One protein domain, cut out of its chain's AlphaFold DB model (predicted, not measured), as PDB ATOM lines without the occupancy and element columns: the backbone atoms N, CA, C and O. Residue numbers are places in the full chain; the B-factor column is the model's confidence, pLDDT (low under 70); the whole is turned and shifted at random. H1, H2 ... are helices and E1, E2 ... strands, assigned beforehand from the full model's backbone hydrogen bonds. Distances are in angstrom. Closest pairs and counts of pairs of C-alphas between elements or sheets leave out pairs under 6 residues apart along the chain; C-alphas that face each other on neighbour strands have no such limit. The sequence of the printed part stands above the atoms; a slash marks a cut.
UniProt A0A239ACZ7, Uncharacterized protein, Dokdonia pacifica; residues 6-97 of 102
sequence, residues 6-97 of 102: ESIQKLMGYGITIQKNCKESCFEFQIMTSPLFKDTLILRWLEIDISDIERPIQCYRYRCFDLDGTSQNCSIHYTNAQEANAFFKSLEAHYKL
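Overview. This is residues 6 to 97 of the 102 residues of an uncharacterized protein of Dokdonia pacifica (UniProt A0A239ACZ7). A twisted sheet of four antiparallel strands has one long helix, H1, packed along one face, over E2 and, only just, E1. A second, shorter helix, H2, only grazes the sheet with its residues 87 to 90, and a long stretch with no named element, residues 67 to 80, leads to it from E3. The printed part has 92 residues, with two named helices and four named strands in the order H1, E1, E2, E3, H2, E4; the sheet's order is E3, E2, E1, E4, and the class is mixed, helices and strands. It is compact, with a radius of gyration of the C-alphas of 14.0 A, and spans 39 by 35 by 21 A.

Along the chain. H1, residues 6 to 20, begins at C-alpha 6 (-20.548, -55.455, -0.922) and is 21.0 A long. E1, residues 25 to 34, is 27.2 A long. E2, residues 37 to 49, is 29.8 A long and bends by 83 degrees at residue 40. E3, residues 57 to 66, is 29.9 A long and begins at C-alpha 57 (-10.325, -26.222, 9.747). H2, residues 81 to 90, is 14.1 A long. E4, residues 92 to 97, is 14.6 A long and ends at C-alpha 97 (-23.070, -40.900, 3.558).

Arrangement. E1, E2 and E3 form a meander, each strand the antiparallel neighbour of the one before, with hairpins E1 and E2, and E2 and E3. E1 and E2 stand at 164 degrees, with N 30 and O 44 at 2.8 A. E2 and E3 stand at 156 degrees, with N 45 and O 61 at 2.9 A. The edge strand E4 is antiparallel to E1 at 149 degrees, with N 31 and O 95 at 2.9 A. H1 is on the sheet at a height of 8.8 A, making two layers, a helix on one face of a sheet; on the local plane it runs along the strands, at 21 degrees to E2. The closest C-alphas of H1 and E1 are those of Gly 15 and Phe 29, 6.7 A apart. H1 and E3 are near each other. The closest C-alphas of E1 and H2 are those of Ser 34 and Ser 90, 5.9 A apart. H1 and H2 are apart. In H1 and H2 every O i to N i+4 pair is within hydrogen-bond range.

Size, cuts and confidence. The two C-alphas farthest apart, those of Asp 39 and Glu 54, are 41.1 A apart. The printed part has no cut. The link from E3 to H2 is long, with 14 residues; residues 71 to 72 in it pair antiparallel with residues 64 to 65 of E3. The mean pLDDT of the printed part is 81.3, with residues 20 to 23, 74 to 75 and 97 under 70.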
ATOM      1  N   GLU A   6     -21.621 -55.025  -1.820       85.25
ATOM      2  CA  GLU A   6     -20.548 -55.455  -0.922       85.25
ATOM      3  C   GLU A   6     -19.395 -54.441  -0.893       85.25
ATOM      4  O   GLU A   6     -18.945 -54.052   0.184       85.25
ATOM      5  N   SER A   7     -18.965 -53.948  -2.059       82.56
ATOM      6  CA  SER A   7     -17.916 -52.925  -2.162       82.56
ATOM      7  C   SER A   7     -18.343 -51.639  -1.454       82.56
ATOM      8  O   SER A   7     -17.577 -51.075  -0.676       82.56
ATOM      9  N   ILE A   8     -19.597 -51.207  -1.652       82.62
ATOM     10  CA  ILE A   8     -20.161 -50.042  -0.954       82.62
ATOM     11  C   ILE A   8     -20.109 -50.251   0.564       82.62
ATOM     12  O   ILE A   8     -19.606 -49.391   1.281       82.62
ATOM     13  N   GLN A   9     -20.560 -51.406   1.060       84.06
ATOM     14  CA  GLN A   9     -20.544 -51.718   2.492       84.06
ATOM     15  C   GLN A   9     -19.127 -51.737   3.081       84.06
ATOM     16  O   GLN A   9     -18.922 -51.213   4.175       84.06
ATOM     17  N   LYS A  10     -18.138 -52.284   2.360       85.44
ATOM     18  CA  LYS A  10     -16.728 -52.251   2.785       85.44
ATOM     19  C   LYS A  10     -16.216 -50.818   2.905       85.44
ATOM     20  O   LYS A  10     -15.670 -50.454   3.944       85.44
ATOM     21  N   LEU A  11     -16.431 -49.989   1.880       83.94
ATOM     22  CA  LEU A  11     -16.009 -48.582   1.875       83.94
ATOM     23  C   LEU A  11     -16.704 -47.770   2.979       83.94
ATOM     24  O   LEU A  11     -16.061 -46.962   3.646       83.94
ATOM     25  N   MET A  12     -17.987 -48.034   3.231       80.94
ATOM     26  CA  MET A  12     -18.709 -47.454   4.365       80.94
ATOM     27  C   MET A  12     -18.110 -47.888   5.706       80.94
ATOM     28  O   MET A  12     -17.944 -47.053   6.592       80.94
ATOM     29  N   GLY A  13     -17.737 -49.163   5.845       81.31
ATOM     30  CA  GLY A  13     -17.032 -49.671   7.022       81.31
ATOM     31  C   GLY A  13     -15.751 -48.886   7.304       81.31
ATOM     32  O   GLY A  13     -15.533 -48.465   8.438       81.31
ATOM     33  N   TYR A  14     -14.962 -48.587   6.265       81.38
ATOM     34  CA  TYR A  14     -13.788 -47.719   6.394       81.38
ATOM     35  C   TYR A  14     -14.149 -46.298   6.850       81.38
ATOM     36  O   TYR A  14     -13.483 -45.774   7.743       81.38
ATOM     37  N   GLY A  15     -15.200 -45.691   6.288       77.94
ATOM     38  CA  GLY A  15     -15.684 -44.371   6.712       77.94
ATOM     39  C   GLY A  15     -16.077 -44.334   8.194       77.94
ATOM     40  O   GLY A  15     -15.616 -43.471   8.938       77.94
ATOM     41  N   ILE A  16     -16.829 -45.337   8.657       76.94
ATOM     42  CA  ILE A  16     -17.232 -45.481  10.067       76.94
ATOM     43  C   ILE A  16     -16.009 -45.649  10.978       76.94
ATOM     44  O   ILE A  16     -15.956 -45.059  12.056       76.94
ATOM     45  N   THR A  17     -15.011 -46.443  10.574       78.31
ATOM     46  CA  THR A  17     -13.771 -46.600  11.349       78.31
ATOM     47  C   THR A  17     -13.000 -45.287  11.465       78.31
ATOM     48  O   THR A  17     -12.486 -44.991  12.540       78.31
ATOM     49  N   ILE A  18     -12.930 -44.492  10.391       71.56
ATOM     50  CA  ILE A  18     -12.303 -43.161  10.424       71.56
ATOM     51  C   ILE A  18     -13.059 -42.254  11.402       71.56
ATOM     52  O   ILE A  18     -12.437 -41.663  12.281       71.56
ATOM     53  N   GLN A  19     -14.389 -42.214  11.306       70.62
ATOM     54  CA  GLN A  19     -15.234 -41.378  12.159       70.62
ATOM     55  C   GLN A  19     -15.120 -41.738  13.648       70.62
ATOM     56  O   GLN A  19     -14.947 -40.852  14.476       70.62
ATOM     57  N   LYS A  20     -15.165 -43.031  14.007       67.94
ATOM     58  CA  LYS A  20     -15.102 -43.491  15.412       67.94
ATOM     59  C   LYS A  20     -13.853 -43.033  16.165       67.94
ATOM     60  O   LYS A  20     -13.864 -42.997  17.393       67.94
ATOM     61  N   ASN A  21     -12.783 -42.705  15.448       63.69
ATOM     62  CA  ASN A  21     -11.521 -42.284  16.042       63.69
ATOM     63  C   ASN A  21     -11.441 -40.768  16.300       63.69
ATOM     64  O   ASN A  21     -10.432 -40.317  16.835       63.69
ATOM     65  N   CYS A  22     -12.474 -39.986  15.964       61.84
ATOM     66  CA  CYS A  22     -12.490 -38.535  16.145       61.84
ATOM     67  C   CYS A  22     -13.680 -38.073  16.994       61.84
ATOM     68  O   CYS A  22     -14.828 -38.377  16.687       61.84
ATOM     69  N   LYS A  23     -13.396 -37.322  18.067       66.06
ATOM     70  CA  LYS A  23     -14.410 -36.758  18.982       66.06
ATOM     71  C   LYS A  23     -14.780 -35.305  18.666       66.06
ATOM     72  O   LYS A  23     -15.864 -34.875  19.031       66.06
ATOM     73  N   GLU A  24     -13.891 -34.574  17.997       70.38
ATOM     74  CA  GLU A  24     -13.999 -33.128  17.732       70.38
ATOM     75  C   GLU A  24     -13.932 -32.822  16.227       70.38
ATOM     76  O   GLU A  24     -13.543 -31.736  15.807       70.38
ATOM     77  N   SER A  25     -14.283 -33.796  15.382       74.69
ATOM     78  CA  SER A  25     -14.245 -33.625  13.929       74.69
ATOM     79  C   SER A  25     -15.488 -34.206  13.272       74.69
ATOM     80  O   SER A  25     -15.922 -35.316  13.583       74.69
ATOM     81  N   CYS A  26     -16.049 -33.445  12.339       73.38
ATOM     82  CA  CYS A  26     -17.181 -33.842  11.516       73.38
ATOM     83  C   CYS A  26     -16.680 -34.356  10.166       73.38
ATOM     84  O   CYS A  26     -15.779 -33.764   9.573       73.38
ATOM     85  N   PHE A  27     -17.284 -35.431   9.657       80.56
ATOM     86  CA  PHE A  27     -16.887 -36.036   8.390       80.56
ATOM     87  C   PHE A  27     -18.075 -36.183   7.445       80.56
ATOM     88  O   PHE A  27     -19.085 -36.775   7.816       80.56
ATOM     89  N   GLU A  28     -17.935 -35.712   6.208       81.38
ATOM     90  CA  GLU A  28     -18.852 -36.049   5.113       81.38
ATOM     91  C   GLU A  28     -18.143 -37.017   4.165       81.38
ATOM     92  O   GLU A  28     -17.128 -36.644   3.578       81.38
ATOM     93  N   PHE A  29     -18.664 -38.238   3.998       84.94
ATOM     94  CA  PHE A  29     -18.062 -39.255   3.129       84.94
ATOM     95  C   PHE A  29     -18.820 -39.400   1.809       84.94
ATOM     96  O   PHE A  29     -20.051 -39.436   1.763       84.94
ATOM     97  N   GLN A  30     -18.067 -39.564   0.724       87.56
ATOM     98  CA  GLN A  30     -18.588 -39.796  -0.617       87.56
ATOM     99  C   GLN A  30     -17.807 -40.917  -1.300       87.56
ATOM    100  O   GLN A  30     -16.577 -40.895  -1.343       87.56
ATOM    101  N   ILE A  31     -18.530 -41.882  -1.871       87.94
ATOM    102  CA  ILE A  31     -17.956 -42.873  -2.784       87.94
ATOM    103  C   ILE A  31     -18.126 -42.339  -4.200       87.94
ATOM    104  O   ILE A  31     -19.242 -42.056  -4.647       87.94
ATOM    105  N   MET A  32     -17.009 -42.201  -4.899       89.62
ATOM    106  CA  MET A  32     -16.924 -41.584  -6.213       89.62
ATOM    107  C   MET A  32     -16.175 -42.488  -7.192       89.62
ATOM    108  O   MET A  32     -15.398 -43.356  -6.792       89.62
ATOM    109  N   THR A  33     -16.375 -42.256  -8.484       88.25
ATOM    110  CA  THR A  33     -15.562 -42.851  -9.555       88.25
ATOM    111  C   THR A  33     -15.012 -41.753 -10.445       88.25
ATOM    112  O   THR A  33     -15.608 -40.682 -10.543       88.25
ATOM    113  N   SER A  34     -13.917 -42.028 -11.151       83.62
ATOM    114  CA  SER A  34     -13.393 -41.119 -12.169       83.62
ATOM    115  C   SER A  34     -13.461 -41.767 -13.553       83.62
ATOM    116  O   SER A  34     -13.004 -42.901 -13.708       83.62
ATOM    117  N   PRO A  35     -13.915 -41.048 -14.593       80.44
ATOM    118  CA  PRO A  35     -13.760 -41.478 -15.980       80.44
ATOM    119  C   PRO A  35     -12.295 -41.729 -16.376       80.44
ATOM    120  O   PRO A  35     -12.039 -42.505 -17.299       80.44
ATOM    121  N   LEU A  36     -11.349 -41.080 -15.684       80.69
ATOM    122  CA  LEU A  36      -9.905 -41.208 -15.901       80.69
ATOM    123  C   LEU A  36      -9.323 -42.481 -15.264       80.69
ATOM    124  O   LEU A  36      -8.329 -43.002 -15.758       80.69
ATOM    125  N   PHE A  37      -9.959 -43.002 -14.209       82.06
ATOM    126  CA  PHE A  37      -9.526 -44.186 -13.459       82.06
ATOM    127  C   PHE A  37     -10.703 -45.154 -13.303       82.06
ATOM    128  O   PHE A  37     -11.333 -45.242 -12.250       82.06
ATOM    129  N   LYS A  38     -11.036 -45.844 -14.400       81.38
ATOM    130  CA  LYS A  38     -12.272 -46.636 -14.526       81.38
ATOM    131  C   LYS A  38     -12.351 -47.832 -13.576       81.38
ATOM    132  O   LYS A  38     -13.453 -48.228 -13.215       81.38
ATOM    133  N   ASP A  39     -11.206 -48.346 -13.144       85.31
ATOM    134  CA  ASP A  39     -11.109 -49.509 -12.256       85.31
ATOM    135  C   ASP A  39     -10.854 -49.111 -10.793       85.31
ATOM    136  O   ASP A  39     -10.462 -49.932  -9.965       85.31
ATOM    137  N   THR A  40     -11.085 -47.838 -10.459       87.19
ATOM    138  CA  THR A  40     -10.797 -47.281  -9.138       87.19
ATOM    139  C   THR A  40     -12.043 -46.667  -8.511       87.19
ATOM    140  O   THR A  40     -12.701 -45.793  -9.081       87.19
ATOM    141  N   LEU A  41     -12.329 -47.082  -7.280       89.62
ATOM    142  CA  LEU A  41     -13.264 -46.410  -6.386       89.62
ATOM    143  C   LEU A  41     -12.513 -45.397  -5.539       89.62
ATOM    144  O   LEU A  41     -11.429 -45.672  -5.030       89.62
ATOM    145  N   ILE A  42     -13.109 -44.229  -5.349       89.31
ATOM    146  CA  ILE A  42     -12.528 -43.149  -4.562       89.31
ATOM    147  C   ILE A  42     -13.454 -42.892  -3.381       89.31
ATOM    148  O   ILE A  42     -14.576 -42.427  -3.560       89.31
ATOM    149  N   LEU A  43     -12.982 -43.174  -2.169       89.56
ATOM    150  CA  LEU A  43     -13.615 -42.672  -0.956       89.56
ATOM    151  C   LEU A  43     -13.040 -41.288  -0.684       89.56
ATOM    152  O   LEU A  43     -11.887 -41.162  -0.273       89.56
ATOM    153  N   ARG A  44     -13.834 -40.253  -0.923       87.81
ATOM    154  CA  ARG A  44     -13.504 -38.876  -0.569       87.81
ATOM    155  C   ARG A  44     -14.196 -38.525   0.734       87.81
ATOM    156  O   ARG A  44     -15.334 -38.936   0.951       87.81
ATOM    157  N   TRP A  45     -13.539 -37.737   1.573       86.88
ATOM    158  CA  TRP A  45     -14.221 -37.116   2.695       86.88
ATOM    159  C   TRP A  45     -13.761 -35.697   2.966       86.88
ATOM    160  O   TRP A  45     -12.608 -35.336   2.720       86.88
ATOM    161  N   LEU A  46     -14.701 -34.890   3.446       84.00
ATOM    162  CA  LEU A  46     -14.427 -33.605   4.065       84.00
ATOM    163  C   LEU A  46     -14.336 -33.835   5.567       84.00
ATOM    164  O   LEU A  46     -15.308 -34.270   6.169       84.00
ATOM    165  N   GLU A  47     -13.178 -33.557   6.142       85.00
ATOM    166  CA  GLU A  47     -12.971 -33.453   7.582       85.00
ATOM    167  C   GLU A  47     -13.103 -31.983   7.977       85.00
ATOM    168  O   GLU A  47     -12.419 -31.126   7.416       85.00
ATOM    169  N   ILE A  48     -13.996 -31.696   8.915       81.75
ATOM    170  CA  ILE A  48     -14.132 -30.388   9.549       81.75
ATOM    171  C   ILE A  48     -13.684 -30.564  10.991       81.75
ATOM    172  O   ILE A  48     -14.410 -31.140  11.800       81.75
ATOM    173  N   ASP A  49     -12.480 -30.100  11.286       81.38
ATOM    174  CA  ASP A  49     -11.968 -30.002  12.644       81.38
ATOM    175  C   ASP A  49     -12.634 -28.800  13.326       81.38
ATOM    176  O   ASP A  49     -12.564 -27.674  12.821       81.38
ATOM    177  N   ILE A  50     -13.328 -29.067  14.434       80.75
ATOM    178  CA  ILE A  50     -14.066 -28.080  15.228       80.75
ATOM    179  C   ILE A  50     -13.502 -27.942  16.648       80.75
ATOM    180  O   ILE A  50     -14.191 -27.406  17.518       80.75
ATOM    181  N   SER A  51     -12.263 -28.385  16.896       82.06
ATOM    182  CA  SER A  51     -11.580 -28.176  18.181       82.06
ATOM    183  C   SER A  51     -11.487 -26.686  18.560       82.06
ATOM    184  O   SER A  51     -11.511 -26.347  19.743       82.06
ATOM    185  N   ASP A  52     -11.439 -25.785  17.570       81.94
ATOM    186  CA  ASP A  52     -11.682 -24.343  17.724       81.94
ATOM    187  C   ASP A  52     -12.930 -23.948  16.917       81.94
ATOM    188  O   ASP A  52     -12.896 -23.847  15.689       81.94
ATOM    189  N   ILE A  53     -14.051 -23.722  17.609       78.00
ATOM    190  CA  ILE A  53     -15.340 -23.415  16.970       78.00
ATOM    191  C   ILE A  53     -15.338 -22.076  16.216       78.00
ATOM    192  O   ILE A  53     -16.084 -21.916  15.251       78.00
ATOM    193  N   GLU A  54     -14.486 -21.128  16.615       86.31
ATOM    194  CA  GLU A  54     -14.348 -19.831  15.944       86.31
ATOM    195  C   GLU A  54     -13.486 -19.946  14.677       86.31
ATOM    196  O   GLU A  54     -13.503 -19.062  13.813       86.31
ATOM    197  N   ARG A  55     -12.706 -21.029  14.555       82.44
ATOM    198  CA  ARG A  55     -11.760 -21.264  13.456       82.44
ATOM    199  C   ARG A  55     -11.779 -22.722  12.991       82.44
ATOM    200  O   ARG A  55     -10.748 -23.394  13.064       82.44
ATOM    201  N   PRO A  56     -12.909 -23.205  12.452       80.75
ATOM    202  CA  PRO A  56     -12.987 -24.569  11.961       80.75
ATOM    203  C   PRO A  56     -12.027 -24.775  10.785       80.75
ATOM    204  O   PRO A  56     -11.990 -23.975   9.842       80.75
ATOM    205  N   ILE A  57     -11.264 -25.867  10.815       84.88
ATOM    206  CA  ILE A  57     -10.325 -26.222   9.747       84.88
ATOM    207  C   ILE A  57     -10.976 -27.275   8.857       84.88
ATOM    208  O   ILE A  57     -11.393 -28.332   9.318       84.88
ATOM    209  N   GLN A  58     -11.044 -26.991   7.557       81.12
ATOM    210  CA  GLN A  58     -11.610 -27.900   6.565       81.12
ATOM    211  C   GLN A  58     -10.506 -28.580   5.757       81.12
ATOM    212  O   GLN A  58      -9.730 -27.922   5.061       81.12
ATOM    213  N   CYS A  59     -10.473 -29.907   5.807       82.00
ATOM    214  CA  CYS A  59      -9.506 -30.745   5.116       82.00
ATOM    215  C   CYS A  59     -10.226 -31.713   4.174       82.00
ATOM    216  O   CYS A  59     -10.969 -32.594   4.602       82.00
ATOM    217  N   TYR A  60      -9.964 -31.599   2.872       81.44
ATOM    218  CA  TYR A  60     -10.405 -32.606   1.909       81.44
ATOM    219  C   TYR A  60      -9.386 -33.737   1.830       81.44
ATOM    220  O   TYR A  60      -8.204 -33.511   1.576       81.44
ATOM    221  N   ARG A  61      -9.860 -34.968   1.994       84.81
ATOM    222  CA  ARG A  61      -9.050 -36.180   1.897       84.81
ATOM    223  C   ARG A  61      -9.677 -37.162   0.922       84.81
ATOM    224  O   ARG A  61     -10.873 -37.108   0.635       84.81
ATOM    225  N   TYR A  62      -8.856 -38.068   0.407       86.31
ATOM    226  CA  TYR A  62      -9.327 -39.174  -0.408       86.31
ATOM    227  C   TYR A  62      -8.470 -40.419  -0.184       86.31
ATOM    228  O   TYR A  62      -7.304 -40.335   0.203       86.31
ATOM    229  N   ARG A  63      -9.062 -41.581  -0.446       88.56
ATOM    230  CA  ARG A  63      -8.379 -42.872  -0.532       88.56
ATOM    231  C   ARG A  63      -8.967 -43.654  -1.697       88.56
ATOM    232  O   ARG A  63     -10.159 -43.531  -1.975       88.56
ATOM    233  N   CYS A  64      -8.140 -44.457  -2.357       89.25
ATOM    234  CA  CYS A  64      -8.585 -45.276  -3.472       89.25
ATOM    235  C   CYS A  64      -8.694 -46.748  -3.109       89.25
ATOM    236  O   CYS A  64      -7.967 -47.267  -2.258       89.25
ATOM    237  N   PHE A  65      -9.601 -47.409  -3.808       89.56
ATOM    238  CA  PHE A  65      -9.905 -48.816  -3.666       89.56
ATOM    239  C   PHE A  65     -10.093 -49.421  -5.050       89.56
ATOM    240  O   PHE A  65     -10.487 -48.731  -5.988       89.56
ATOM    241  N   ASP A  66      -9.787 -50.698  -5.196       89.38
ATOM    242  CA  ASP A  66     -10.220 -51.477  -6.351       89.38
ATOM    243  C   ASP A  66     -11.750 -51.625  -6.347       89.38
ATOM    244  O   ASP A  66     -12.429 -51.354  -5.348       89.38
ATOM    245  N   LEU A  67     -12.323 -52.054  -7.475       86.81
ATOM    246  CA  LEU A  67     -13.777 -52.215  -7.619       86.81
ATOM    247  C   LEU A  67     -14.387 -53.212  -6.614       86.81
ATOM    248  O   LEU A  67     -15.578 -53.124  -6.304       86.81
ATOM    249  N   ASP A  68     -13.590 -54.135  -6.076       85.94
ATOM    250  CA  ASP A  68     -13.980 -55.106  -5.042       85.94
ATOM    251  C   ASP A  68     -13.925 -54.543  -3.599       85.94
ATOM    252  O   ASP A  68     -14.327 -55.215  -2.638       85.94
ATOM    253  N   GLY A  69     -13.458 -53.299  -3.442       83.62
ATOM    254  CA  GLY A  69     -13.297 -52.609  -2.165       83.62
ATOM    255  C   GLY A  69     -11.966 -52.870  -1.453       83.62
ATOM    256  O   GLY A  69     -11.806 -52.446  -0.305       83.62
ATOM    257  N   THR A  70     -11.009 -53.540  -2.098       87.94
ATOM    258  CA  THR A  70      -9.636 -53.681  -1.600       87.94
ATOM    259  C   THR A  70      -8.921 -52.333  -1.640       87.94
ATOM    260  O   THR A  70      -9.004 -51.601  -2.621       87.94
ATOM    261  N   SER A  71      -8.235 -51.964  -0.553       86.31
ATOM    262  CA  SER A  71      -7.461 -50.717  -0.508       86.31
ATOM    263  C   SER A  71      -6.288 -50.801  -1.475       86.31
ATOM    264  O   SER A  71      -5.489 -51.732  -1.384       86.31
ATOM    265  N   GLN A  72      -6.119 -49.777  -2.306       85.12
ATOM    266  CA  GLN A  72      -4.957 -49.648  -3.178       85.12
ATOM    267  C   GLN A  72      -4.200 -48.352  -2.890       85.12
ATOM    268  O   GLN A  72      -4.779 -47.327  -2.519       85.12
ATOM    269  N   ASN A  73      -2.882 -48.389  -3.074       76.19
ATOM    270  CA  ASN A  73      -2.063 -47.187  -3.021       76.19
ATOM    271  C   ASN A  73      -2.255 -46.409  -4.322       76.19
ATOM    272  O   ASN A  73      -1.585 -46.679  -5.315       76.19
ATOM    273  N   CYS A  74      -3.145 -45.424  -4.318       69.69
ATOM    274  CA  CYS A  74      -3.195 -44.450  -5.396       69.69
ATOM    275  C   CYS A  74      -2.327 -43.242  -5.042       69.69
ATOM    276  O   CYS A  74      -2.527 -42.576  -4.028       69.69
ATOM    277  N   SER A  75      -1.357 -42.943  -5.899       66.44
ATOM    278  CA  SER A  75      -0.757 -41.613  -5.973       66.44
ATOM    279  C   SER A  75      -1.333 -40.944  -7.203       66.44
ATOM    280  O   SER A  75      -0.805 -41.099  -8.302       66.44
ATOM    281  N   ILE A  76      -2.457 -40.247  -7.031       70.56
ATOM    282  CA  ILE A  76      -2.997 -39.435  -8.118       70.56
ATOM    283  C   ILE A  76      -2.135 -38.181  -8.180       70.56
ATOM    284  O   ILE A  76      -2.266 -37.267  -7.365       70.56
ATOM    285  N   HIS A  77      -1.163 -38.213  -9.085       71.69
ATOM    286  CA  HIS A  77      -0.238 -37.116  -9.293       71.69
ATOM    287  C   HIS A  77      -0.839 -36.123 -10.282       71.69
ATOM    288  O   HIS A  77      -1.336 -36.514 -11.336       71.69
ATOM    289  N   TYR A  78      -0.759 -34.841  -9.940       77.56
ATOM    290  CA  TYR A  78      -1.108 -33.751 -10.840       77.56
ATOM    291  C   TYR A  78       0.112 -32.865 -10.985       77.56
ATOM    292  O   TYR A  78       0.737 -32.487  -9.992       77.56
ATOM    293  N   THR A  79       0.418 -32.501 -12.219       80.56
ATOM    294  CA  THR A  79       1.589 -31.685 -12.542       80.56
ATOM    295  C   THR A  79       1.324 -30.202 -12.265       80.56
ATOM    296  O   THR A  79       2.247 -29.404 -12.128       80.56
ATOM    297  N   ASN A  80       0.046 -29.814 -12.194       79.88
ATOM    298  CA  ASN A  80      -0.404 -28.444 -11.967       79.88
ATOM    299  C   ASN A  80      -1.835 -28.399 -11.389       79.88
ATOM    300  O   ASN A  80      -2.558 -29.398 -11.334       79.88
ATOM    301  N   ALA A  81      -2.263 -27.202 -10.979       79.50
ATOM    302  CA  ALA A  81      -3.592 -26.977 -10.411       79.50
ATOM    303  C   ALA A  81      -4.740 -27.223 -11.410       79.50
ATOM    304  O   ALA A  81      -5.843 -27.570 -10.996       79.50
ATOM    305  N   GLN A  82      -4.517 -27.050 -12.717       87.38
ATOM    306  CA  GLN A  82      -5.543 -27.310 -13.733       87.38
ATOM    307  C   GLN A  82      -5.836 -28.804 -13.866       87.38
ATOM    308  O   GLN A  82      -7.007 -29.174 -13.890       87.38
ATOM    309  N   GLU A  83      -4.810 -29.654 -13.869       81.12
ATOM    310  CA  GLU A  83      -4.952 -31.114 -13.863       81.12
ATOM    311  C   GLU A  83      -5.635 -31.610 -12.590       81.12
ATOM    312  O   GLU A  83      -6.568 -32.408 -12.671       81.12
ATOM    313  N   ALA A  84      -5.248 -31.073 -11.428       81.62
ATOM    314  CA  ALA A  84      -5.916 -31.390 -10.168       81.62
ATOM    315  C   ALA A  84      -7.407 -31.022 -10.224       81.62
ATOM    316  O   ALA A  84      -8.277 -31.842  -9.933       81.62
ATOM    317  N   ASN A  85      -7.723 -29.803 -10.667       82.19
ATOM    318  CA  ASN A  85      -9.103 -29.345 -10.800       82.19
ATOM    319  C   ASN A  85      -9.897 -30.169 -11.819       82.19
ATOM    320  O   ASN A  85     -11.067 -30.456 -11.581       82.19
ATOM    321  N   ALA A  86      -9.291 -30.544 -12.946       84.06
ATOM    322  CA  ALA A  86      -9.928 -31.381 -13.956       84.06
ATOM    323  C   ALA A  86     -10.258 -32.768 -13.396       84.06
ATOM    324  O   ALA A  86     -11.376 -33.245 -13.576       84.06
ATOM    325  N   PHE A  87      -9.331 -33.371 -12.646       84.44
ATOM    326  CA  PHE A  87      -9.584 -34.627 -11.958       84.44
ATOM    327  C   PHE A  87     -10.753 -34.506 -10.980       84.44
ATOM    328  O   PHE A  87     -11.718 -35.255 -11.109       84.44
ATOM    329  N   PHE A  88     -10.723 -33.539 -10.057       80.00
ATOM    330  CA  PHE A  88     -11.788 -33.400  -9.057       80.00
ATOM    331  C   PHE A  88     -13.148 -33.078  -9.684       80.00
ATOM    332  O   PHE A  88     -14.165 -33.576  -9.210       80.00
ATOM    333  N   LYS A  89     -13.179 -32.304 -10.778       83.31
ATOM    334  CA  LYS A  89     -14.403 -32.037 -11.552       83.31
ATOM    335  C   LYS A  89     -14.913 -33.256 -12.316       83.31
ATOM    336  O   LYS A  89     -16.100 -33.312 -12.611       83.31
ATOM    337  N   SER A  90     -14.037 -34.200 -12.656       83.44
ATOM    338  CA  SER A  90     -14.420 -35.441 -13.337       83.44
ATOM    339  C   SER A  90     -15.065 -36.467 -12.406       83.44
ATOM    340  O   SER A  90     -15.597 -37.460 -12.891       83.44
ATOM    341  N   LEU A  91     -14.985 -36.275 -11.085       85.81
ATOM    342  CA  LEU A  91     -15.488 -37.250 -10.127       85.81
ATOM    343  C   LEU A  91     -17.012 -37.293 -10.133       85.81
ATOM    344  O   LEU A  91     -17.683 -36.294  -9.878       85.81
ATOM    345  N   GLU A  92     -17.548 -38.487 -10.345       85.12
ATOM    346  CA  GLU A  92     -18.974 -38.765 -10.255       85.12
ATOM    347  C   GLU A  92     -19.271 -39.390  -8.893       85.12
ATOM    348  O   GLU A  92     -18.715 -40.436  -8.549       85.12
ATOM    349  N   ALA A  93     -20.124 -38.738  -8.101       84.19
ATOM    350  CA  ALA A  93     -20.571 -39.257  -6.815       84.19
ATOM    351  C   ALA A  93     -21.659 -40.318  -7.022       84.19
ATOM    352  O   ALA A  93     -22.680 -40.047  -7.650       84.19
ATOM    353  N   HIS A  94     -21.458 -41.508  -6.454       82.00
ATOM    354  CA  HIS A  94     -22.430 -42.610  -6.525       82.00
ATOM    355  C   HIS A  94     -23.190 -42.802  -5.227       82.00
ATOM    356  O   HIS A  94     -24.328 -43.262  -5.228       82.00
ATOM    357  N   TYR A  95     -22.545 -42.483  -4.109       77.00
ATOM    358  CA  TYR A  95     -23.128 -42.655  -2.794       77.00
ATOM    359  C   TYR A  95     -22.603 -41.584  -1.850       77.00
ATOM    360  O   TYR A  95     -21.392 -41.374  -1.754       77.00
ATOM    361  N   LYS A  96     -23.526 -40.926  -1.153       73.75
ATOM    362  CA  LYS A  96     -23.233 -39.960  -0.102       73.75
ATOM    363  C   LYS A  96     -23.654 -40.575   1.223       73.75
ATOM    364  O   LYS A  96     -24.793 -41.017   1.357       73.75
ATOM    365  N   LEU A  97     -22.731 -40.619   2.174       66.44
ATOM    366  CA  LEU A  97     -23.070 -40.900   3.558       66.44
ATOM    367  C   LEU A  97     -23.145 -39.554   4.272       66.44
ATOM    368  O   LEU A  97     -22.121 -38.987   4.658       66.44
TER     369      LEU A  97